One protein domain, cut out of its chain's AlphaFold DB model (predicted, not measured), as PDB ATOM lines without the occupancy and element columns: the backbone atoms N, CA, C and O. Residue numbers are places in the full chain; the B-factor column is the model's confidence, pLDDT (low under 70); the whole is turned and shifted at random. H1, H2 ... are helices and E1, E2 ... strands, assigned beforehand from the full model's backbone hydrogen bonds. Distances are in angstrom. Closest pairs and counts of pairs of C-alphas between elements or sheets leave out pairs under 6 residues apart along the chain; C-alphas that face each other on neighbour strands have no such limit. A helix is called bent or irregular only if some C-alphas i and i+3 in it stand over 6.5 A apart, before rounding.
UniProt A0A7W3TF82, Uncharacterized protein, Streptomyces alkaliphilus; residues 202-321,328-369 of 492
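Overview. This is residues 202 to 321 and 328 to 369 of the 492 residues of an uncharacterized protein of Streptomyces alkaliphilus (UniProt A0A7W3TF82). This is a long, narrow rod with helices and short sheets strung along it: H5 and the strand pair E4 and E6 sit near the middle, H1, H2 and the pair E1 and E5 fill one end, and the sheet E3 E2 E9, H4 and the pair E8 and E10 form the other. Residues 270 to 278 stick out beyond H2, and a thin arm holding E7 makes the opposite tip. The 162 printed residues hold five named helices and ten named strands, in the order E1 H1 E2 E3 E4 H2 H3 E5 E6 H4 E7 E8 H5 E9 E10. The largest sheet, E3 E2 E9, is mixed, and so is the class, helices and strands. The whole is loose, with a radius of gyration of the C-alphas of 21.6 A, and spans 83 by 24 by 21 A.

Along the chain. Find C-alpha 206 at (-1.201, -54.872, 6.977), where E1, residues 206 to 208, begins. H1, residues 218 to 234, runs 22.6 A; it is irregular, with C-alphas 228 and 231 7.6 A apart and a kink of 47 degrees near residue 228. Next come E2, 237 to 241, E3, 244 to 248, E4, 255 to 258, H2, 259 to 267, H3, 275 to 279, E5, 285 to 287, and E6, 290 to 293. H4, residues 295 to 308, runs 20.9 A, before E7, 317 to 319, and E8, 333 to 336. H5, residues 338 to 355, runs 25.0 A and is only just irregular, with C-alphas 340 and 343 6.6 A apart. E9, 361 to 363, precedes E10, 365 to 368, which ends at C-alpha 368, (-37.027, -41.070, 36.653).

Arrangement. In the sheet E3 E2 E9, look at the hairpin E2 and E3, antiparallel, with N 239 and O 246 2.8 A apart; E9 is parallel to E2, with N 240 and O 361 at 2.8 A. H4 and H5 make two layers with it, helices on one face of a sheet; H5 has a height over the sheet of 8.8 A. H4 touches H5 about perpendicular at 77 degrees, closest at C-alphas 302 and 338, 5.9 A. E8 and E10 are antiparallel, with N 335 and O 366 at 2.8 A, and C-alphas 306 of H4 and 335 of E8 come within 4.3 A. E4 and E6 are antiparallel, with N 258 and O 290 at 2.8 A. H1 touches H5 with residues 229 to 233 alone, at a steep tilt of 57 degrees, closest at C-alphas 232 and 353, 5.1 A. H1 touches H2 at a steep tilt of 45 degrees, closest at C-alphas 222 and 259, 5.8 A. E1 and E5 are parallel, with N 207 and O 285 at 2.8 A. H3 touches no helix, and E7 pairs with no named strand. Every O i to N i+4 pair is within hydrogen-bond range in H2 and H3, against 11 of 13 in H1, 7 of 10 in H4 and 12 of 14 in H5.

Size, cuts and confidence. The C-alphas farthest apart, of Val 274 and Asp 321, are 85.7 A apart. Residues 322 to 327 are not printed; C-alphas 321 and 328 are 12.6 A apart across this cut. Of the links that are printed whole, none is long. The mean pLDDT of the printed part is 84.1, and residues 268 to 284 and 306 to 311 are under 70.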
ATOM      1  N   VAL A 202      -1.860 -49.914  -0.003       82.69
ATOM      2  CA  VAL A 202      -1.628 -50.252   1.402       82.69
ATOM      3  C   VAL A 202      -0.458 -51.243   1.491       82.69
ATOM      4  O   VAL A 202      -0.462 -52.252   0.771       82.69
ATOM      5  N   PRO A 203       0.530 -51.040   2.389       83.25
ATOM      6  CA  PRO A 203       1.663 -51.949   2.542       83.25
ATOM      7  C   PRO A 203       1.242 -53.411   2.750       83.25
ATOM      8  O   PRO A 203       0.275 -53.708   3.455       83.25
ATOM      9  N   LYS A 204       1.978 -54.352   2.146       81.88
ATOM     10  CA  LYS A 204       1.708 -55.796   2.278       81.88
ATOM     11  C   LYS A 204       1.836 -56.259   3.731       81.88
ATOM     12  O   LYS A 204       2.754 -55.840   4.429       81.88
ATOM     13  N   GLY A 205       0.958 -57.177   4.139       78.88
ATOM     14  CA  GLY A 205       0.935 -57.718   5.500       78.88
ATOM     15  C   GLY A 205       0.328 -56.767   6.535       78.88
ATOM     16  O   GLY A 205       0.607 -56.932   7.720       78.88
ATOM     17  N   THR A 206      -0.455 -55.776   6.095       85.19
ATOM     18  CA  THR A 206      -1.201 -54.872   6.977       85.19
ATOM     19  C   THR A 206      -2.573 -55.456   7.286       85.19
ATOM     20  O   THR A 206      -3.351 -55.730   6.372       85.19
ATOM     21  N   THR A 207      -2.878 -55.614   8.570       87.75
ATOM     22  CA  THR A 207      -4.138 -56.159   9.076       87.75
ATOM     23  C   THR A 207      -4.829 -55.169  10.006       87.75
ATOM     24  O   THR A 207      -4.163 -54.520  10.810       87.75
ATOM     25  N   VAL A 208      -6.157 -55.098   9.948       89.69
ATOM     26  CA  VAL A 208      -7.002 -54.323  10.873       89.69
ATOM     27  C   VAL A 208      -7.983 -55.286  11.525       89.69
ATOM     28  O   VAL A 208      -8.721 -55.959  10.810       89.69
ATOM     29  N   LEU A 209      -7.970 -55.393  12.858       86.69
ATOM     30  CA  LEU A 209      -8.816 -56.336  13.614       86.69
ATOM     31  C   LEU A 209      -8.747 -57.782  13.071       86.69
ATOM     32  O   LEU A 209      -9.747 -58.482  12.959       86.69
ATOM     33  N   GLY A 210      -7.556 -58.219  12.650       83.88
ATOM     34  CA  GLY A 210      -7.348 -59.539  12.042       83.88
ATOM     35  C   GLY A 210      -7.734 -59.668  10.558       83.88
ATOM     36  O   GLY A 210      -7.492 -60.724   9.970       83.88
ATOM     37  N   HIS A 211      -8.261 -58.620   9.914       88.75
ATOM     38  CA  HIS A 211      -8.579 -58.603   8.481       88.75
ATOM     39  C   HIS A 211      -7.421 -58.038   7.645       88.75
ATOM     40  O   HIS A 211      -6.998 -56.903   7.846       88.75
ATOM     41  N   ASP A 212      -6.912 -58.818   6.683       88.88
ATOM     42  CA  ASP A 212      -5.827 -58.403   5.778       88.88
ATOM     43  C   ASP A 212      -6.317 -57.417   4.707       88.88
ATOM     44  O   ASP A 212      -7.138 -57.746   3.844       88.88
ATOM     45  N   ILE A 213      -5.767 -56.205   4.753       88.38
ATOM     46  CA  ILE A 213      -6.028 -55.120   3.799       88.38
ATOM     47  C   ILE A 213      -4.792 -54.791   2.946       88.38
ATOM     48  O   ILE A 213      -4.874 -54.013   1.991       88.38
ATOM     49  N   GLY A 214      -3.642 -55.385   3.274       86.12
ATOM     50  CA  GLY A 214      -2.361 -55.076   2.656       86.12
ATOM     51  C   GLY A 214      -2.215 -55.567   1.216       86.12
ATOM     52  O   GLY A 214      -2.838 -56.533   0.776       86.12
ATOM     53  N   GLY A 215      -1.330 -54.914   0.459       83.88
ATOM     54  CA  GLY A 215      -1.012 -55.281  -0.923       83.88
ATOM     55  C   GLY A 215      -2.123 -54.976  -1.925       83.88
ATOM     56  O   GLY A 215      -2.158 -55.595  -2.991       83.88
ATOM     57  N   THR A 216      -3.035 -54.069  -1.571       85.69
ATOM     58  CA  THR A 216      -4.109 -53.595  -2.445       85.69
ATOM     59  C   THR A 216      -4.190 -52.078  -2.456       85.69
ATOM     60  O   THR A 216      -3.731 -51.426  -1.520       85.69
ATOM     61  N   THR A 217      -4.817 -51.526  -3.494       87.75
ATOM     62  CA  THR A 217      -5.150 -50.097  -3.579       87.75
ATOM     63  C   THR A 217      -5.980 -49.665  -2.377       87.75
ATOM     64  O   THR A 217      -6.862 -50.428  -1.968       87.75
ATOM     65  N   ILE A 218      -5.818 -48.425  -1.920       86.69
ATOM     66  CA  ILE A 218      -6.617 -47.823  -0.836       86.69
ATOM     67  C   ILE A 218      -8.123 -48.105  -0.995       86.69
ATOM     68  O   ILE A 218      -8.748 -48.596  -0.062       86.69
ATOM     69  N   GLN A 219      -8.711 -47.908  -2.183       87.56
ATOM     70  CA  GLN A 219     -10.150 -48.152  -2.391       87.56
ATOM     71  C   GLN A 219     -10.551 -49.622  -2.180       87.56
ATOM     72  O   GLN A 219     -11.573 -49.922  -1.570       87.56
ATOM     73  N   THR A 220      -9.749 -50.554  -2.697       89.69
ATOM     74  CA  THR A 220      -9.977 -51.993  -2.494       89.69
ATOM     75  C   THR A 220      -9.844 -52.373  -1.021       89.69
ATOM     76  O   THR A 220     -10.625 -53.192  -0.539       89.69
ATOM     77  N   ALA A 221      -8.884 -51.781  -0.310       89.81
ATOM     78  CA  ALA A 221      -8.702 -51.980   1.121       89.81
ATOM     79  C   ALA A 221      -9.905 -51.464   1.928       89.81
ATOM     80  O   ALA A 221     -10.396 -52.200   2.781       89.81
ATOM     81  N   VAL A 222     -10.430 -50.272   1.607       91.88
ATOM     82  CA  VAL A 222     -11.648 -49.717   2.231       91.88
ATOM     83  C   VAL A 222     -12.832 -50.656   2.026       91.88
ATOM     84  O   VAL A 222     -13.416 -51.106   3.005       91.88
ATOM     85  N   ASN A 223     -13.123 -51.049   0.781       92.06
ATOM     86  CA  ASN A 223     -14.264 -51.921   0.485       92.06
ATOM     87  C   ASN A 223     -14.156 -53.283   1.196       92.06
ATOM     88  O   ASN A 223     -15.156 -53.832   1.657       92.06
ATOM     89  N   ARG A 224     -12.942 -53.851   1.275       91.62
ATOM     90  CA  ARG A 224     -12.694 -55.106   2.000       91.62
ATOM     91  C   ARG A 224     -12.941 -54.954   3.494       91.62
ATOM     92  O   ARG A 224     -13.544 -55.843   4.083       91.62
ATOM     93  N   LEU A 225     -12.463 -53.861   4.085       91.44
ATOM     94  CA  LEU A 225     -12.628 -53.592   5.506       91.44
ATOM     95  C   LEU A 225     -14.095 -53.319   5.854       91.44
ATOM     96  O   LEU A 225     -14.598 -53.874   6.820       91.44
ATOM     97  N   GLU A 226     -14.797 -52.543   5.031       91.50
ATOM     98  CA  GLU A 226     -16.230 -52.270   5.184       91.50
ATOM     99  C   GLU A 226     -17.058 -53.558   5.124       91.50
ATOM    100  O   GLU A 226     -17.849 -53.819   6.023       91.50
ATOM    101  N   SER A 227     -16.799 -54.428   4.141       91.38
ATOM    102  CA  SER A 227     -17.480 -55.731   4.049       91.38
ATOM    103  C   SER A 227     -17.164 -56.654   5.232       91.38
ATOM    104  O   SER A 227     -17.984 -57.482   5.610       91.38
ATOM    105  N   ALA A 228     -15.959 -56.561   5.800       88.69
ATOM    106  CA  ALA A 228     -15.560 -57.373   6.946       88.69
ATOM    107  C   ALA A 228     -16.177 -56.883   8.266       88.69
ATOM    108  O   ALA A 228     -16.447 -57.691   9.153       88.69
ATOM    109  N   LEU A 229     -16.399 -55.572   8.383       89.06
ATOM    110  CA  LEU A 229     -16.919 -54.922   9.583       89.06
ATOM    111  C   LEU A 229     -18.424 -54.632   9.523       89.06
ATOM    112  O   LEU A 229     -18.949 -54.117  10.503       89.06
ATOM    113  N   GLU A 230     -19.123 -54.994   8.445       88.12
ATOM    114  CA  GLU A 230     -20.565 -54.761   8.283       88.12
ATOM    115  C   GLU A 230     -21.369 -55.286   9.485       88.12
ATOM    116  O   GLU A 230     -22.014 -54.503  10.184       88.12
ATOM    117  N   ASP A 231     -21.265 -56.581   9.802       88.25
ATOM    118  CA  ASP A 231     -21.985 -57.167  10.940       88.25
ATOM    119  C   ASP A 231     -21.487 -56.614  12.298       88.25
ATOM    120  O   ASP A 231     -22.316 -56.146  13.088       88.25
ATOM    121  N   PRO A 232     -20.168 -56.594  12.608       87.19
ATOM    122  CA  PRO A 232     -19.672 -56.057  13.879       87.19
ATOM    123  C   PRO A 232     -20.036 -54.589  14.132       87.19
ATOM    124  O   PRO A 232     -20.299 -54.228  15.280       87.19
ATOM    125  N   ALA A 233     -20.065 -53.756  13.086       88.19
ATOM    126  CA  ALA A 233     -20.341 -52.326  13.194       88.19
ATOM    127  C   ALA A 233     -21.840 -51.994  13.254       88.19
ATOM    128  O   ALA A 233     -22.198 -50.952  13.796       88.19
ATOM    129  N   THR A 234     -22.722 -52.845  12.717       90.31
ATOM    130  CA  THR A 234     -24.162 -52.530  12.597       90.31
ATOM    131  C   THR A 234     -25.066 -53.326  13.532       90.31
ATOM    132  O   THR A 234     -26.168 -52.866  13.844       90.31
ATOM    133  N   ALA A 235     -24.628 -54.493  14.012       92.25
ATOM    134  CA  ALA A 235     -25.457 -55.341  14.862       92.25
ATOM    135  C   ALA A 235     -25.885 -54.624  16.168       92.25
ATOM    136  O   ALA A 235     -25.126 -53.816  16.713       92.25
ATOM    137  N   PRO A 236     -27.056 -54.939  16.748       93.69
ATOM    138  CA  PRO A 236     -27.499 -54.329  18.006       93.69
ATOM    139  C   PRO A 236     -26.593 -54.678  19.198       93.69
ATOM    140  O   PRO A 236     -26.206 -55.834  19.382       93.69
ATOM    141  N   LEU A 237     -26.234 -53.685  20.017       93.00
ATOM    142  CA  LEU A 237     -25.596 -53.822  21.337       93.00
ATOM    143  C   LEU A 237     -26.628 -54.248  22.378       93.00
ATOM    144  O   LEU A 237     -27.734 -53.722  22.396       93.00
ATOM    145  N   LEU A 238     -26.273 -55.216  23.223       92.00
ATOM    146  CA  LEU A 238     -27.168 -55.753  24.247       92.00
ATOM    147  C   LEU A 238     -26.857 -55.100  25.594       92.00
ATOM    148  O   LEU A 238     -25.768 -55.283  26.142       92.00
ATOM    149  N   LEU A 239     -27.816 -54.356  26.134       89.94
ATOM    150  CA  LEU A 239     -27.704 -53.660  27.413       89.94
ATOM    151  C   LEU A 239     -28.635 -54.312  28.435       89.94
ATOM    152  O   LEU A 239     -29.822 -54.486  28.180       89.94
ATOM    153  N   GLY A 240     -28.094 -54.688  29.588       87.69
ATOM    154  CA  GLY A 240     -28.838 -55.163  30.746       87.69
ATOM    155  C   GLY A 240     -29.219 -53.995  31.650       87.69
ATOM    156  O   GLY A 240     -28.341 -53.286  32.135       87.69
ATOM    157  N   VAL A 241     -30.511 -53.799  31.899       85.31
ATOM    158  CA  VAL A 241     -31.049 -52.776  32.805       85.31
ATOM    159  C   VAL A 241     -31.907 -53.484  33.847       85.31
ATOM    160  O   VAL A 241     -32.968 -54.008  33.522       85.31
ATOM    161  N   GLU A 242     -31.425 -53.579  35.091       80.31
ATOM    162  CA  GLU A 242     -32.120 -54.277  36.194       80.31
ATOM    163  C   GLU A 242     -32.618 -55.702  35.837       80.31
ATOM    164  O   GLU A 242     -33.654 -56.173  36.306       80.31
ATOM    165  N   GLY A 243     -31.857 -56.422  35.005       77.62
ATOM    166  CA  GLY A 243     -32.174 -57.786  34.569       77.62
ATOM    167  C   GLY A 243     -33.063 -57.888  33.324       77.62
ATOM    168  O   GLY A 243     -33.292 -59.001  32.846       77.62
ATOM    169  N   GLU A 244     -33.522 -56.767  32.765       80.94
ATOM    170  CA  GLU A 244     -34.138 -56.696  31.437       80.94
ATOM    171  C   GLU A 244     -33.058 -56.436  30.376       80.94
ATOM    172  O   GLU A 244     -32.111 -55.694  30.619       80.94
ATOM    173  N   THR A 245     -33.151 -57.077  29.208       86.50
ATOM    174  CA  THR A 245     -32.209 -56.849  28.100       86.50
ATOM    175  C   THR A 245     -32.854 -55.954  27.055       86.50
ATOM    176  O   THR A 245     -33.914 -56.293  26.534       86.50
ATOM    177  N   VAL A 246     -32.185 -54.854  26.725       87.06
ATOM    178  CA  VAL A 246     -32.604 -53.875  25.723       87.06
ATOM    179  C   VAL A 246     -31.535 -53.771  24.638       87.06
ATOM    180  O   VAL A 246     -30.339 -53.920  24.899       87.06
ATOM    181  N   GLU A 247     -31.968 -53.547  23.403       90.75
ATOM    182  CA  GLU A 247     -31.089 -53.434  22.244       90.75
ATOM    183  C   GLU A 247     -30.781 -51.964  21.925       90.75
ATOM    184  O   GLU A 247     -31.686 -51.138  21.830       90.75
ATOM    185  N   LEU A 248     -29.504 -51.647  21.706       92.25
ATOM    186  CA  LEU A 248     -29.035 -50.345  21.237       92.25
ATOM    187  C   LEU A 248     -28.356 -50.499  19.874       92.25
ATOM    188  O   LEU A 248     -27.316 -51.146  19.750       92.25
ATOM    189  N   LEU A 249     -28.917 -49.881  18.838       93.62
ATOM    190  CA  LEU A 249     -28.319 -49.890  17.504       93.62
ATOM    191  C   LEU A 249     -27.139 -48.903  17.431       93.62
ATOM    192  O   LEU A 249     -27.354 -47.714  17.682       93.62
ATOM    193  N   PRO A 250     -25.934 -49.333  17.006       94.56
ATOM    194  CA  PRO A 250     -24.780 -48.444  16.845       94.56
ATOM    195  C   PRO A 250     -25.073 -47.218  15.974       94.56
ATOM    196  O   PRO A 250     -24.730 -46.100  16.345       94.56
ATOM    197  N   ALA A 251     -25.804 -47.403  14.870       92.44
ATOM    198  CA  ALA A 251     -26.167 -46.317  13.958       92.44
ATOM    199  C   ALA A 251     -27.058 -45.242  14.611       92.44
ATOM    200  O   ALA A 251     -26.920 -44.061  14.300       92.44
ATOM    201  N   VAL A 252     -27.952 -45.637  15.527       93.00
ATOM    202  CA  VAL A 252     -28.805 -44.705  16.290       93.00
ATOM    203  C   VAL A 252     -27.987 -44.012  17.378       93.00
ATOM    204  O   VAL A 252     -28.116 -42.810  17.575       93.00
ATOM    205  N   ALA A 253     -27.082 -44.757  18.015       93.44
ATOM    206  CA  ALA A 253     -26.161 -44.267  19.035       93.44
ATOM    207  C   ALA A 253     -25.007 -43.409  18.485       93.44
ATOM    208  O   ALA A 253     -24.163 -42.967  19.257       93.44
ATOM    209  N   GLY A 254     -24.916 -43.216  17.164       94.62
ATOM    210  CA  GLY A 254     -23.817 -42.469  16.551       94.62
ATOM    211  C   GLY A 254     -22.447 -43.143  16.677       94.62
ATOM    212  O   GLY A 254     -21.430 -42.456  16.663       94.62
ATOM    213  N   LEU A 255     -22.417 -44.469  16.820       94.31
ATOM    214  CA  LEU A 255     -21.204 -45.278  16.903       94.31
ATOM    215  C   LEU A 255     -20.867 -45.819  15.515       94.31
ATOM    216  O   LEU A 255     -21.656 -46.562  14.927       94.31
ATOM    217  N   THR A 256     -19.698 -45.463  14.993       93.50
ATOM    218  CA  THR A 256     -19.246 -45.903  13.670       93.50
ATOM    219  C   THR A 256     -17.755 -46.237  13.660       93.50
ATOM    220  O   THR A 256     -17.007 -45.906  14.582       93.50
ATOM    221  N   ILE A 257     -17.326 -46.944  12.616       92.94
ATOM    222  CA  ILE A 257     -15.917 -47.220  12.341       92.94
ATOM    223  C   ILE A 257     -15.575 -46.517  11.031       92.94
ATOM    224  O   ILE A 257     -16.140 -46.851   9.990       92.94
ATOM    225  N   ASP A 258     -14.655 -45.557  11.077       92.25
ATOM    226  CA  ASP A 258     -14.195 -44.839   9.892       92.25
ATOM    227  C   ASP A 258     -13.158 -45.695   9.157       92.25
ATOM    228  O   ASP A 258     -11.946 -45.650   9.410       92.25
ATOM    229  N   THR A 259     -13.647 -46.537   8.248       91.75
ATOM    230  CA  THR A 259     -12.816 -47.430   7.434       91.75
ATOM    231  C   THR A 259     -11.900 -46.652   6.490       91.75
ATOM    232  O   THR A 259     -10.772 -47.086   6.249       91.75
ATOM    233  N   GLU A 260     -12.314 -45.479   6.007       90.75
ATOM    234  CA  GLU A 260     -11.489 -44.630   5.147       90.75
ATOM    235  C   GLU A 260     -10.311 -44.025   5.910       90.75
ATOM    236  O   GLU A 260      -9.173 -44.090   5.436       90.75
ATOM    237  N   ALA A 261     -10.554 -43.443   7.087       88.12
ATOM    238  CA  ALA A 261      -9.503 -42.925   7.953       88.12
ATOM    239  C   ALA A 261      -8.573 -44.037   8.427       88.12
ATOM    240  O   ALA A 261      -7.358 -43.864   8.357       88.12
ATOM    241  N   THR A 262      -9.124 -45.196   8.789       88.69
ATOM    242  CA  THR A 262      -8.338 -46.375   9.169       88.69
ATOM    243  C   THR A 262      -7.392 -46.806   8.050       88.69
ATOM    244  O   THR A 262      -6.197 -46.990   8.273       88.69
ATOM    245  N   VAL A 263      -7.893 -46.940   6.817       89.31
ATOM    246  CA  VAL A 263      -7.060 -47.338   5.673       89.31
ATOM    247  C   VAL A 263      -6.056 -46.245   5.313       89.31
ATOM    248  O   VAL A 263      -4.922 -46.555   4.952       89.31
ATOM    249  N   ARG A 264      -6.426 -44.968   5.435       85.00
ATOM    250  CA  ARG A 264      -5.519 -43.836   5.212       85.00
ATOM    251  C   ARG A 264      -4.369 -43.831   6.217       85.00
ATOM    252  O   ARG A 264      -3.228 -43.630   5.811       85.00
ATOM    253  N   GLU A 265      -4.652 -44.098   7.490       83.56
ATOM    254  CA  GLU A 265      -3.638 -44.243   8.537       83.56
ATOM    255  C   GLU A 265      -2.753 -45.472   8.288       83.56
ATOM    256  O   GLU A 265      -1.524 -45.386   8.358       83.56
ATOM    257  N   ALA A 266      -3.362 -46.592   7.889       83.06
ATOM    258  CA  ALA A 266      -2.664 -47.817   7.513       83.06
ATOM    259  C   ALA A 266      -1.739 -47.635   6.294       83.06
ATOM    260  O   ALA A 266      -0.655 -48.221   6.241       83.06
ATOM    261  N   ALA A 267      -2.151 -46.815   5.324       77.88
ATOM    262  CA  ALA A 267      -1.355 -46.446   4.157       77.88
ATOM    263  C   ALA A 267      -0.255 -45.432   4.510       77.88
ATOM    264  O   ALA A 267       0.824 -45.441   3.914       77.88
ATOM    265  N   SER A 268      -0.487 -44.569   5.504       67.38
ATOM    266  CA  SER A 268       0.487 -43.579   5.948       67.38
ATOM    267  C   SER A 268       1.526 -44.207   6.873       67.38
ATOM    268  O   SER A 268       1.371 -44.205   8.088       67.38
ATOM    269  N   THR A 269       2.632 -44.743   6.350       56.28
ATOM    270  CA  THR A 269       3.830 -44.943   7.185       56.28
ATOM    271  C   THR A 269       5.143 -44.815   6.439       56.28
ATOM    272  O   THR A 269       5.427 -45.544   5.495       56.28
ATOM    273  N   ASP A 270       5.939 -43.890   6.976       49.16
ATOM    274  CA  ASP A 270       7.396 -43.823   7.035       49.16
ATOM    275  C   ASP A 270       8.170 -44.552   5.935       49.16
ATOM    276  O   ASP A 270       8.574 -45.712   6.051       49.16
ATOM    277  N   TYR A 271       8.495 -43.759   4.917       48.38
ATOM    278  CA  TYR A 271       9.525 -43.968   3.903       48.38
ATOM    279  C   TYR A 271      10.943 -44.103   4.515       48.38
ATOM    280  O   TYR A 271      11.849 -43.337   4.184       48.38
ATOM    281  N   ASN A 272      11.178 -45.056   5.425       44.78
ATOM    282  CA  ASN A 272      12.513 -45.362   5.941       44.78
ATOM    283  C   ASN A 272      13.107 -46.578   5.194       44.78
ATOM    284  O   ASN A 272      12.630 -47.697   5.360       44.78
ATOM    285  N   PRO A 273      14.177 -46.423   4.391       45.06
ATOM    286  CA  PRO A 273      14.731 -47.501   3.562       45.06
ATOM    287  C   PRO A 273      15.241 -48.720   4.353       45.06
ATOM    288  O   PRO A 273      15.461 -49.780   3.771       45.06
ATOM    289  N   VAL A 274      15.417 -48.602   5.673       47.06
ATOM    290  CA  VAL A 274      15.858 -49.706   6.539       47.06
ATOM    291  C   VAL A 274      14.684 -50.596   6.994       47.06
ATOM    292  O   VAL A 274      14.888 -51.786   7.227       47.06
ATOM    293  N   SER A 275      13.446 -50.083   7.052       48.09
ATOM    294  CA  SER A 275      12.255 -50.870   7.437       48.09
ATOM    295  C   SER A 275      11.720 -51.749   6.299       48.09
ATOM    296  O   SER A 275      11.122 -52.792   6.560       48.09
ATOM    297  N   VAL A 276      12.020 -51.405   5.042       50.69
ATOM    298  CA  VAL A 276      11.619 -52.167   3.841       50.69
ATOM    299  C   VAL A 276      12.312 -53.539   3.760       50.69
ATOM    300  O   VAL A 276      11.761 -54.494   3.220       50.69
ATOM    301  N   ILE A 277      13.512 -53.685   4.334       48.66
ATOM    302  CA  ILE A 277      14.213 -54.982   4.391       48.66
ATOM    303  C   ILE A 277      13.609 -55.876   5.488       48.66
ATOM    304  O   ILE A 277      13.561 -57.091   5.320       48.66
ATOM    305  N   GLY A 278      13.103 -55.289   6.579       46.81
ATOM    306  CA  GLY A 278      12.406 -56.016   7.645       46.81
ATOM    307  C   GLY A 278      10.997 -56.467   7.247       46.81
ATOM    308  O   GLY A 278      10.603 -57.586   7.573       46.81
ATOM    309  N   SER A 279      10.267 -55.657   6.471       47.44
ATOM    310  CA  SER A 279       8.917 -56.003   5.999       47.44
ATOM    311  C   SER A 279       8.905 -57.138   4.968       47.44
ATOM    312  O   SER A 279       7.950 -57.911   4.915       47.44
ATOM    313  N   LEU A 280       9.998 -57.336   4.219       51.78
ATOM    314  CA  LEU A 280      10.180 -58.509   3.353       51.78
ATOM    315  C   LEU A 280      10.368 -59.823   4.137       51.78
ATOM    316  O   LEU A 280      10.236 -60.897   3.551       51.78
ATOM    317  N   LEU A 281      10.657 -59.754   5.444       45.56
ATOM    318  CA  LEU A 281      10.822 -60.912   6.331       45.56
ATOM    319  C   LEU A 281       9.593 -61.199   7.217       45.56
ATOM    320  O   LEU A 281       9.658 -62.083   8.069       45.56
ATOM    321  N   GLY A 282       8.453 -60.541   6.975       46.28
ATOM    322  CA  GLY A 282       7.161 -61.014   7.485       46.28
ATOM    323  C   GLY A 282       6.759 -60.534   8.880       46.28
ATOM    324  O   GLY A 282       5.977 -61.212   9.542       46.28
ATOM    325  N   SER A 283       7.230 -59.370   9.336       51.28
ATOM    326  CA  SER A 283       6.568 -58.691  10.456       51.28
ATOM    327  C   SER A 283       5.267 -58.065   9.947       51.28
ATOM    328  O   SER A 283       5.283 -56.948   9.427       51.28
ATOM    329  N   GLY A 284       4.166 -58.817  10.026       60.97
ATOM    330  CA  GLY A 284       2.828 -58.277   9.791       60.97
ATOM    331  C   GLY A 284       2.593 -57.044  10.664       60.97
ATOM    332  O   GLY A 284       3.114 -56.956  11.779       60.97
ATOM    333  N   ARG A 285       1.865 -56.072  10.126       71.56
ATOM    334  CA  ARG A 285       1.537 -54.827  10.808       71.56
ATOM    335  C   ARG A 285       0.066 -54.849  11.179       71.56
ATOM    336  O   ARG A 285      -0.781 -54.864  10.294       71.56
ATOM    337  N   GLU A 286      -0.220 -54.771  12.467       79.44
ATOM    338  CA  GLU A 286      -1.575 -54.563  12.960       79.44
ATOM    339  C   GLU A 286      -1.839 -53.059  13.115       79.44
ATOM    340  O   GLU A 286      -1.008 -52.336  13.669       79.44
ATOM    341  N   VAL A 287      -2.944 -52.581  12.545       83.94
ATOM    342  CA  VAL A 287      -3.401 -51.189  12.631       83.94
ATOM    343  C   VAL A 287      -4.727 -51.174  13.380       83.94
ATOM    344  O   VAL A 287      -5.632 -51.947  13.061       83.94
ATOM    345  N   GLU A 288      -4.827 -50.312  14.390       85.56
ATOM    346  CA  GLU A 288      -6.072 -50.112  15.129       85.56
ATOM    347  C   GLU A 288      -7.079 -49.345  14.258       85.56
ATOM    348  O   GLU A 288      -6.698 -48.396  13.568       85.56
ATOM    349  N   PRO A 289      -8.360 -49.748  14.243       88.94
ATOM    350  CA  PRO A 289      -9.392 -49.019  13.524       88.94
ATOM    351  C   PRO A 289      -9.705 -47.678  14.193       88.94
ATOM    352  O   PRO A 289      -9.706 -47.546  15.418       88.94
ATOM    353  N   VAL A 290     -10.044 -46.694  13.369       91.00
ATOM    354  CA  VAL A 290     -10.521 -45.384  13.805       91.00
ATOM    355  C   VAL A 290     -12.007 -45.498  14.136       91.00
ATOM    356  O   VAL A 290     -12.838 -45.719  13.257       91.00
ATOM    357  N   PHE A 291     -12.341 -45.357  15.416       91.38
ATOM    358  CA  PHE A 291     -13.725 -45.284  15.882       91.38
ATOM    359  C   PHE A 291     -14.187 -43.832  15.902       91.38
ATOM    360  O   PHE A 291     -13.506 -42.987  16.485       91.38
ATOM    361  N   ASP A 292     -15.355 -43.569  15.325       92.31
ATOM    362  CA  ASP A 292     -16.005 -42.264  15.381       92.31
ATOM    363  C   ASP A 292     -17.287 -42.360  16.216       92.31
ATOM    364  O   ASP A 292     -18.088 -43.289  16.059       92.31
ATOM    365  N   VAL A 293     -17.428 -41.432  17.162       95.06
ATOM    366  CA  VAL A 293     -18.492 -41.428  18.169       95.06
ATOM    367  C   VAL A 293     -19.115 -40.044  18.229       95.06
ATOM    368  O   VAL A 293     -18.493 -39.079  18.668       95.06
ATOM    369  N   ASP A 294     -20.383 -39.976  17.850       96.38
ATOM    370  CA  ASP A 294     -21.223 -38.807  18.058       96.38
ATOM    371  C   ASP A 294     -21.797 -38.866  19.484       96.38
ATOM    372  O   ASP A 294     -22.783 -39.554  19.755       96.38
ATOM    373  N   GLU A 295     -21.129 -38.190  20.424       94.06
ATOM    374  CA  GLU A 295     -21.503 -38.211  21.847       94.06
ATOM    375  C   GLU A 295     -22.929 -37.698  22.091       94.06
ATOM    376  O   GLU A 295     -23.603 -38.162  23.013       94.06
ATOM    377  N   GLU A 296     -23.412 -36.763  21.271       95.19
ATOM    378  CA  GLU A 296     -24.767 -36.224  21.395       95.19
ATOM    379  C   GLU A 296     -25.804 -37.284  21.017       95.19
ATOM    380  O   GLU A 296     -26.761 -37.499  21.767       95.19
ATOM    381  N   LYS A 297     -25.581 -38.012  19.914       96.00
ATOM    382  CA  LYS A 297     -26.438 -39.142  19.528       96.00
ATOM    383  C   LYS A 297     -26.360 -40.301  20.505       96.00
ATOM    384  O   LYS A 297     -27.395 -40.888  20.808       96.00
ATOM    385  N   LEU A 298     -25.175 -40.617  21.023       94.50
ATOM    386  CA  LEU A 298     -25.017 -41.672  22.023       94.50
ATOM    387  C   LEU A 298     -25.838 -41.352  23.272       94.50
ATOM    388  O   LEU A 298     -26.586 -42.198  23.757       94.50
ATOM    389  N   ASN A 299     -25.731 -40.120  23.770       92.19
ATOM    390  CA  ASN A 299     -26.468 -39.689  24.949       92.19
ATOM    391  C   ASN A 299     -27.981 -39.676  24.700       92.19
ATOM    392  O   ASN A 299     -28.724 -40.160  25.549       92.19
ATOM    393  N   ALA A 300     -28.435 -39.177  23.546       91.75
ATOM    394  CA  ALA A 300     -29.850 -39.188  23.180       91.75
ATOM    395  C   ALA A 300     -30.403 -40.620  23.077       91.75
ATOM    396  O   ALA A 300     -31.415 -40.933  23.689       91.75
ATOM    397  N   ALA A 301     -29.689 -41.520  22.397       91.69
ATOM    398  CA  ALA A 301     -30.109 -42.912  22.259       91.69
ATOM    399  C   ALA A 301     -30.156 -43.653  23.608       91.69
ATOM    400  O   ALA A 301     -31.005 -44.520  23.803       91.69
ATOM    401  N   LEU A 302     -29.259 -43.322  24.544       89.50
ATOM    402  CA  LEU A 302     -29.276 -43.875  25.900       89.50
ATOM    403  C   LEU A 302     -30.413 -43.315  26.764       89.50
ATOM    404  O   LEU A 302     -30.926 -44.054  27.602       89.50
ATOM    405  N   LEU A 303     -30.802 -42.050  26.570       86.06
ATOM    406  CA  LEU A 303     -31.977 -41.465  27.223       86.06
ATOM    407  C   LEU A 303     -33.263 -42.131  26.724       86.06
ATOM    408  O   LEU A 303     -34.045 -42.599  27.544       86.06
ATOM    409  N   ASP A 304     -33.418 -42.270  25.407       83.31
ATOM    410  CA  ASP A 304     -34.607 -42.873  24.789       83.31
ATOM    411  C   ASP A 304     -34.767 -44.363  25.141       83.31
ATOM    412  O   ASP A 304     -35.872 -44.904  25.146       83.31
ATOM    413  N   LEU A 305     -33.670 -45.059  25.464       77.94
ATOM    414  CA  LEU A 305     -33.701 -46.480  25.826       77.94
ATOM    415  C   LEU A 305     -34.521 -46.762  27.096       77.94
ATOM    416  O   LEU A 305     -35.024 -47.873  27.273       77.94
ATOM    417  N   ALA A 306     -34.638 -45.764  27.977       61.34
ATOM    418  CA  ALA A 306     -35.421 -45.829  29.205       61.34
ATOM    419  C   ALA A 306     -36.928 -45.975  28.954       61.34
ATOM    420  O   ALA A 306     -37.636 -46.575  29.764       61.34
ATOM    421  N   ASP A 307     -37.409 -45.476  27.816       61.41
ATOM    422  CA  ASP A 307     -38.841 -45.350  27.532       61.41
ATOM    423  C   ASP A 307     -39.460 -46.631  26.951       61.41
ATOM    424  O   ASP A 307     -40.668 -46.705  26.721       61.41
ATOM    425  N   ILE A 308     -38.648 -47.663  26.700       58.12
ATOM    426  CA  ILE A 308     -39.040 -48.807  25.860       58.12
ATOM    427  C   ILE A 308     -39.385 -50.065  26.690       58.12
ATOM    428  O   ILE A 308     -40.006 -50.996  26.172       58.12
ATOM    429  N   GLY A 309     -39.043 -50.105  27.984       60.12
ATOM    430  CA  GLY A 309     -39.153 -51.305  28.832       60.12
ATOM    431  C   GLY A 309     -40.320 -51.330  29.829       60.12
ATOM    432  O   GLY A 309     -41.029 -50.345  30.042       60.12
ATOM    433  N   ALA A 310     -40.485 -52.460  30.531       58.31
ATOM    434  CA  ALA A 310     -41.463 -52.602  31.623       58.31
ATOM    435  C   ALA A 310     -41.155 -51.707  32.841       58.31
ATOM    436  O   ALA A 310     -41.994 -51.565  33.733       58.31
ATOM    437  N   ALA A 311     -39.959 -51.121  32.865       68.25
ATOM    438  CA  ALA A 311     -39.496 -50.189  33.875       68.25
ATOM    439  C   ALA A 311     -39.659 -48.708  33.481       68.25
ATOM    440  O   ALA A 311     -39.293 -47.860  34.283       68.25
ATOM    441  N   ALA A 312     -40.203 -48.374  32.303       76.50
ATOM    442  CA  ALA A 312     -40.413 -46.982  31.896       76.50
ATOM    443  C   ALA A 312     -41.366 -46.235  32.856       76.50
ATOM    444  O   ALA A 312     -42.299 -46.851  33.398       76.50
ATOM    445  N   PRO A 313     -41.170 -44.920  33.077       86.50
ATOM    446  CA  PRO A 313     -42.068 -44.137  33.915       86.50
ATOM    447  C   PRO A 313     -43.478 -44.142  33.322       86.50
ATOM    448  O   PRO A 313     -43.677 -44.024  32.113       86.50
ATOM    449  N   ARG A 314     -44.485 -44.297  34.184       90.25
ATOM    450  CA  ARG A 314     -45.889 -44.193  33.786       90.25
ATOM    451  C   ARG A 314     -46.431 -42.843  34.180       90.25
ATOM    452  O   ARG A 314     -46.514 -42.547  35.369       90.25
ATOM    453  N   ASP A 315     -46.876 -42.098  33.184       92.69
ATOM    454  CA  ASP A 315     -47.568 -40.839  33.390       92.69
ATOM    455  C   ASP A 315     -48.861 -40.991  34.181       92.69
ATOM    456  O   ASP A 315     -49.614 -41.963  34.044       92.69
ATOM    457  N   GLY A 316     -49.124 -39.976  34.999       95.62
ATOM    458  CA  GLY A 316     -50.409 -39.781  35.630       95.62
ATOM    459  C   GLY A 316     -51.505 -39.508  34.605       95.62
ATOM    460  O   GLY A 316     -51.287 -38.941  33.534       95.62
ATOM    461  N   SER A 317     -52.722 -39.922  34.930       96.62
ATOM    462  CA  SER A 317     -53.873 -39.777  34.047       96.62
ATOM    463  C   SER A 317     -55.171 -39.621  34.827       96.62
ATOM    464  O   SER A 317     -55.230 -39.760  36.050       96.62
ATOM    465  N   ILE A 318     -56.227 -39.276  34.094       97.50
ATOM    466  CA  ILE A 318     -57.557 -39.033  34.639       97.50
ATOM    467  C   ILE A 318     -58.559 -39.774  33.769       97.50
ATOM    468  O   ILE A 318     -58.662 -39.488  32.575       97.50
ATOM    469  N   SER A 319     -59.315 -40.694  34.368       95.25
ATOM    470  CA  SER A 319     -60.431 -41.366  33.695       95.25
ATOM    471  C   SER A 319     -61.780 -40.825  34.166       95.25
ATOM    472  O   SER A 319     -61.945 -40.447  35.325       95.25
ATOM    473  N   PHE A 320     -62.750 -40.829  33.253       95.50
ATOM    474  CA  PHE A 320     -64.151 -40.487  33.498       95.50
ATOM    475  C   PHE A 320     -65.099 -41.671  33.278       95.50
ATOM    476  O   PHE A 320     -66.321 -41.500  33.250       95.50
ATOM    477  N   ASP A 321     -64.575 -42.896  33.164       89.31
ATOM    478  CA  ASP A 321     -65.380 -44.110  33.317       89.31
ATOM    479  C   ASP A 321     -66.172 -44.020  34.634       89.31
ATOM    480  O   ASP A 321     -65.883 -43.189  35.456       89.31
ATOM    481  N   ASP A 328     -55.213 -41.420  38.364       96.19
ATOM    482  CA  ASP A 328     -54.022 -42.260  38.406       96.19
ATOM    483  C   ASP A 328     -52.815 -41.326  38.528       96.19
ATOM    484  O   ASP A 328     -52.630 -40.438  37.700       96.19
ATOM    485  N   TYR A 329     -52.016 -41.473  39.582       94.38
ATOM    486  CA  TYR A 329     -50.881 -40.580  39.834       94.38
ATOM    487  C   TYR A 329     -49.631 -40.935  39.030       94.38
ATOM    488  O   TYR A 329     -48.625 -40.236  39.156       94.38
ATOM    489  N   GLY A 330     -49.686 -42.007  38.241       92.25
ATOM    490  CA  GLY A 330     -48.515 -42.522  37.564       92.25
ATOM    491  C   GLY A 330     -47.568 -43.235  38.527       92.25
ATOM    492  O   GLY A 330     -47.824 -43.369  39.730       92.25
ATOM    493  N   GLN A 331     -46.471 -43.742  37.978       90.38
ATOM    494  CA  GLN A 331     -45.436 -44.451  38.726       90.38
ATOM    495  C   GLN A 331     -44.059 -44.030  38.209       90.38
ATOM    496  O   GLN A 331     -43.874 -43.997  36.989       90.38
ATOM    497  N   PRO A 332     -43.096 -43.728  39.103       89.12
ATOM    498  CA  PRO A 332     -41.707 -43.552  38.706       89.12
ATOM    499  C   PRO A 332     -41.200 -44.778  37.957       89.12
ATOM    500  O   PRO A 332     -41.567 -45.913  38.277       89.12
ATOM    501  N   GLY A 333     -40.360 -44.522  36.967       86.38
ATOM    502  CA  GLY A 333     -39.684 -45.544  36.191       86.38
ATOM    503  C   GLY A 333     -38.190 -45.555  36.448       86.38
ATOM    504  O   GLY A 333     -37.671 -44.873  37.332       86.38
ATOM    505  N   LEU A 334     -37.493 -46.331  35.638       83.94
ATOM    506  CA  LEU A 334     -36.054 -46.447  35.608       83.94
ATOM    507  C   LEU A 334     -35.551 -46.063  34.224       83.94
ATOM    508  O   LEU A 334     -36.052 -46.550  33.215       83.94
ATOM    509  N   ALA A 335     -34.514 -45.238  34.205       82.75
ATOM    510  CA  ALA A 335     -33.768 -44.894  33.010       82.75
ATOM    511  C   ALA A 335     -32.314 -45.317  33.133       82.75
ATOM    512  O   ALA A 335     -31.784 -45.470  34.234       82.75
ATOM    513  N   VAL A 336     -31.645 -45.472  31.995       87.62
ATOM    514  CA  VAL A 336     -30.208 -45.733  31.968       87.62
ATOM    515  C   VAL A 336     -29.452 -44.518  32.521       87.62
ATOM    516  O   VAL A 336     -29.681 -43.380  32.117       87.62
ATOM    517  N   ASP A 337     -28.502 -44.753  33.427       89.06
ATOM    518  CA  ASP A 337     -27.533 -43.748  33.869       89.06
ATOM    519  C   ASP A 337     -26.545 -43.475  32.727       89.06
ATOM    520  O   ASP A 337     -25.491 -44.116  32.629       89.06
ATOM    521  N   VAL A 338     -26.905 -42.527  31.857       90.38
ATOM    522  CA  VAL A 338     -26.170 -42.146  30.640       90.38
ATOM    523  C   VAL A 338     -24.690 -41.900  30.918       90.38
ATOM    524  O   VAL A 338     -23.831 -42.407  30.196       90.38
ATOM    525  N   ALA A 339     -24.373 -41.186  32.003       89.44
ATOM    526  CA  ALA A 339     -22.999 -40.836  32.356       89.44
ATOM    527  C   ALA A 339     -22.142 -42.077  32.650       89.44
ATOM    528  O   ALA A 339     -20.940 -42.085  32.386       89.44
ATOM    529  N   SER A 340     -22.756 -43.130  33.192       87.12
ATOM    530  CA  SER A 340     -22.083 -44.405  33.440       87.12
ATOM    531  C   SER A 340     -22.126 -45.363  32.249       87.12
ATOM    532  O   SER A 340     -21.193 -46.146  32.070       87.12
ATOM    533  N   ALA A 341     -23.182 -45.300  31.437       91.25
ATOM    534  CA  ALA A 341     -23.434 -46.227  30.344       91.25
ATOM    535  C   ALA A 341     -22.633 -45.883  29.086       91.25
ATOM    536  O   ALA A 341     -22.050 -46.782  28.485       91.25
ATOM    537  N   ALA A 342     -22.534 -44.603  28.718       93.06
ATOM    538  CA  ALA A 342     -21.827 -44.156  27.517       93.06
ATOM    539  C   ALA A 342     -20.408 -44.751  27.359       93.06
ATOM    540  O   ALA A 342     -20.136 -45.351  26.316       93.06
ATOM    541  N   PRO A 343     -19.504 -44.686  28.363       93.06
ATOM    542  CA  PRO A 343     -18.176 -45.286  28.228       93.06
ATOM    543  C   PRO A 343     -18.214 -46.820  28.124       93.06
ATOM    544  O   PRO A 343     -17.405 -47.396  27.399       93.06
ATOM    545  N   ALA A 344     -19.150 -47.488  28.807       92.62
ATOM    546  CA  ALA A 344     -19.292 -48.944  28.739       92.62
ATOM    547  C   ALA A 344     -19.766 -49.403  27.351       92.62
ATOM    548  O   ALA A 344     -19.242 -50.370  26.804       92.62
ATOM    549  N   VAL A 345     -20.711 -48.674  26.753       94.38
ATOM    550  CA  VAL A 345     -21.216 -48.936  25.401       94.38
ATOM    551  C   VAL A 345     -20.114 -48.777  24.357       94.38
ATOM    552  O   VAL A 345     -19.956 -49.649  23.503       94.38
ATOM    553  N   GLN A 346     -19.320 -47.704  24.441       94.12
ATOM    554  CA  GLN A 346     -18.184 -47.505  23.536       94.12
ATOM    555  C   GLN A 346     -17.175 -48.650  23.643       94.12
ATOM    556  O   GLN A 346     -16.693 -49.144  22.626       94.12
ATOM    557  N   GLU A 347     -16.871 -49.102  24.860       92.81
ATOM    558  CA  GLU A 347     -15.929 -50.201  25.071       92.81
ATOM    559  C   GLU A 347     -16.439 -51.522  24.484       92.81
ATOM    560  O   GLU A 347     -15.697 -52.223  23.800       92.81
ATOM    561  N   VAL A 348     -17.721 -51.842  24.674       93.25
ATOM    562  CA  VAL A 348     -18.335 -53.039  24.075       93.25
ATOM    563  C   VAL A 348     -18.355 -52.960  22.560       93.25
ATOM    564  O   VAL A 348     -18.112 -53.967  21.897       93.25
ATOM    565  N   PHE A 349     -18.619 -51.779  21.999       94.44
ATOM    566  CA  PHE A 349     -18.582 -51.578  20.557       94.44
ATOM    567  C   PHE A 349     -17.187 -51.875  19.990       94.44
ATOM    568  O   PHE A 349     -17.064 -52.631  19.025       94.44
ATOM    569  N   ARG A 350     -16.126 -51.373  20.640       92.44
ATOM    570  CA  ARG A 350     -14.736 -51.676  20.262       92.44
ATOM    571  C   ARG A 350     -14.400 -53.154  20.428       92.44
ATOM    572  O   ARG A 350     -13.806 -53.748  19.529       92.44
ATOM    573  N   LEU A 351     -14.800 -53.756  21.551       91.00
ATOM    574  CA  LEU A 351     -14.571 -55.171  21.827       91.00
ATOM    575  C   LEU A 351     -15.214 -56.044  20.752       91.00
ATOM    576  O   LEU A 351     -14.547 -56.911  20.196       91.00
ATOM    577  N   ARG A 352     -16.479 -55.782  20.408       91.12
ATOM    578  CA  ARG A 352     -17.172 -56.521  19.354       91.12
ATOM    579  C   ARG A 352     -16.492 -56.347  18.008       91.12
ATOM    580  O   ARG A 352     -16.328 -57.335  17.302       91.12
ATOM    581  N   ALA A 353     -16.107 -55.127  17.644       89.25
ATOM    582  CA  ALA A 353     -15.391 -54.903  16.395       89.25
ATOM    583  C   ALA A 353     -14.116 -55.764  16.331       89.25
ATOM    584  O   ALA A 353     -13.819 -56.342  15.292       89.25
ATOM    585  N   ALA A 354     -13.413 -55.919  17.458       87.44
ATOM    586  CA  ALA A 354     -12.186 -56.701  17.537       87.44
ATOM    587  C   ALA A 354     -12.380 -58.224  17.623       87.44
ATOM    588  O   ALA A 354     -11.573 -58.967  17.068       87.44
ATOM    589  N   THR A 355     -13.396 -58.712  18.340       86.94
ATOM    590  CA  THR A 355     -13.547 -60.149  18.645       86.94
ATOM    591  C   THR A 355     -14.741 -60.806  17.959       86.94
ATOM    592  O   THR A 355     -14.826 -62.033  17.912       86.94
ATOM    593  N   GLY A 356     -15.679 -60.013  17.441       85.38
ATOM    594  CA  GLY A 356     -16.992 -60.463  16.982       85.38
ATOM    595  C   GLY A 356     -17.943 -60.866  18.114       85.38
ATOM    596  O   GLY A 356     -19.062 -61.302  17.846       85.38
ATOM    597  N   GLU A 357     -17.532 -60.747  19.382       87.88
ATOM    598  CA  GLU A 357     -18.362 -61.125  20.524       87.88
ATOM    599  C   GLU A 357     -19.378 -60.029  20.856       87.88
ATOM    600  O   GLU A 357     -19.071 -58.837  20.854       87.88
ATOM    601  N   ASN A 358     -20.600 -60.439  21.192       87.56
ATOM    602  CA  ASN A 358     -21.669 -59.536  21.604       87.56
ATOM    603  C   ASN A 358     -22.148 -59.857  23.033       87.56
ATOM    604  O   ASN A 358     -23.225 -60.439  23.196       87.56
ATOM    605  N   PRO A 359     -21.342 -59.563  24.070       89.56
ATOM    606  CA  PRO A 359     -21.770 -59.763  25.445       89.56
ATOM    607  C   PRO A 359     -22.834 -58.732  25.836       89.56
ATOM    608  O   PRO A 359     -22.743 -57.560  25.473       89.56
ATOM    609  N   THR A 360     -23.807 -59.157  26.639       90.62
ATOM    610  CA  THR A 360     -24.702 -58.229  27.335       90.62
ATOM    611  C   THR A 360     -23.921 -57.476  28.409       90.62
ATOM    612  O   THR A 360     -23.223 -58.110  29.204       90.62
ATOM    613  N   ILE A 361     -24.050 -56.148  28.452       90.94
ATOM    614  CA  ILE A 361     -23.471 -55.331  29.525       90.94
ATOM    615  C   ILE A 361     -24.523 -54.769  30.458       90.94
ATOM    616  O   ILE A 361     -25.445 -54.087  30.028       90.94
ATOM    617  N   ASP A 362     -24.338 -55.003  31.751       89.75
ATOM    618  CA  ASP A 362     -25.183 -54.407  32.775       89.75
ATOM    619  C   ASP A 362     -24.833 -52.923  32.932       89.75
ATOM    620  O   ASP A 362     -23.712 -52.560  33.308       89.75
ATOM    621  N   VAL A 363     -25.803 -52.061  32.643       89.12
ATOM    622  CA  VAL A 363     -25.710 -50.617  32.855       89.12
ATOM    623  C   VAL A 363     -26.504 -50.235  34.097       89.12
ATOM    624  O   VAL A 363     -27.514 -50.851  34.440       89.12
ATOM    625  N   ARG A 364     -26.031 -49.215  34.817       89.00
ATOM    626  CA  ARG A 364     -26.743 -48.725  35.997       89.00
ATOM    627  C   ARG A 364     -28.041 -48.050  35.560       89.00
ATOM    628  O   ARG A 364     -28.040 -47.300  34.587       89.00
ATOM    629  N   ALA A 365     -29.101 -48.263  36.328       87.19
ATOM    630  CA  ALA A 365     -30.339 -47.512  36.207       87.19
ATOM    631  C   ALA A 365     -30.452 -46.416  37.281       87.19
ATOM    632  O   ALA A 365     -29.924 -46.549  38.390       87.19
ATOM    633  N   VAL A 366     -31.160 -45.342  36.955       87.38
ATOM    634  CA  VAL A 366     -31.573 -44.268  37.865       87.38
ATOM    635  C   VAL A 366     -33.085 -44.111  37.813       87.38
ATOM    636  O   VAL A 366     -33.701 -44.343  36.778       87.38
ATOM    637  N   GLU A 367     -33.687 -43.724  38.934       87.44
ATOM    638  CA  GLU A 367     -35.123 -43.446  38.994       87.44
ATOM    639  C   GLU A 367     -35.451 -42.161  38.224       87.44
ATOM    640  O   GLU A 367     -34.750 -41.154  38.363       87.44
ATOM    641  N   VAL A 368     -36.516 -42.206  37.424       87.38
ATOM    642  CA  VAL A 368     -37.027 -41.070  36.653       87.38
ATOM    643  C   VAL A 368     -38.503 -40.870  36.965       87.38
ATOM    644  O   VAL A 368     -39.294 -41.815  36.984       87.38
ATOM    645  N   GLU A 369     -38.866 -39.621  37.244       89.12
ATOM    646  CA  GLU A 369     -40.249 -39.233  37.502       89.12
ATOM    647  C   GLU A 369     -41.049 -39.160  36.189       89.12
ATOM    648  O   GLU A 369     -40.487 -38.792  35.157       89.12
TER     649      GLU A 369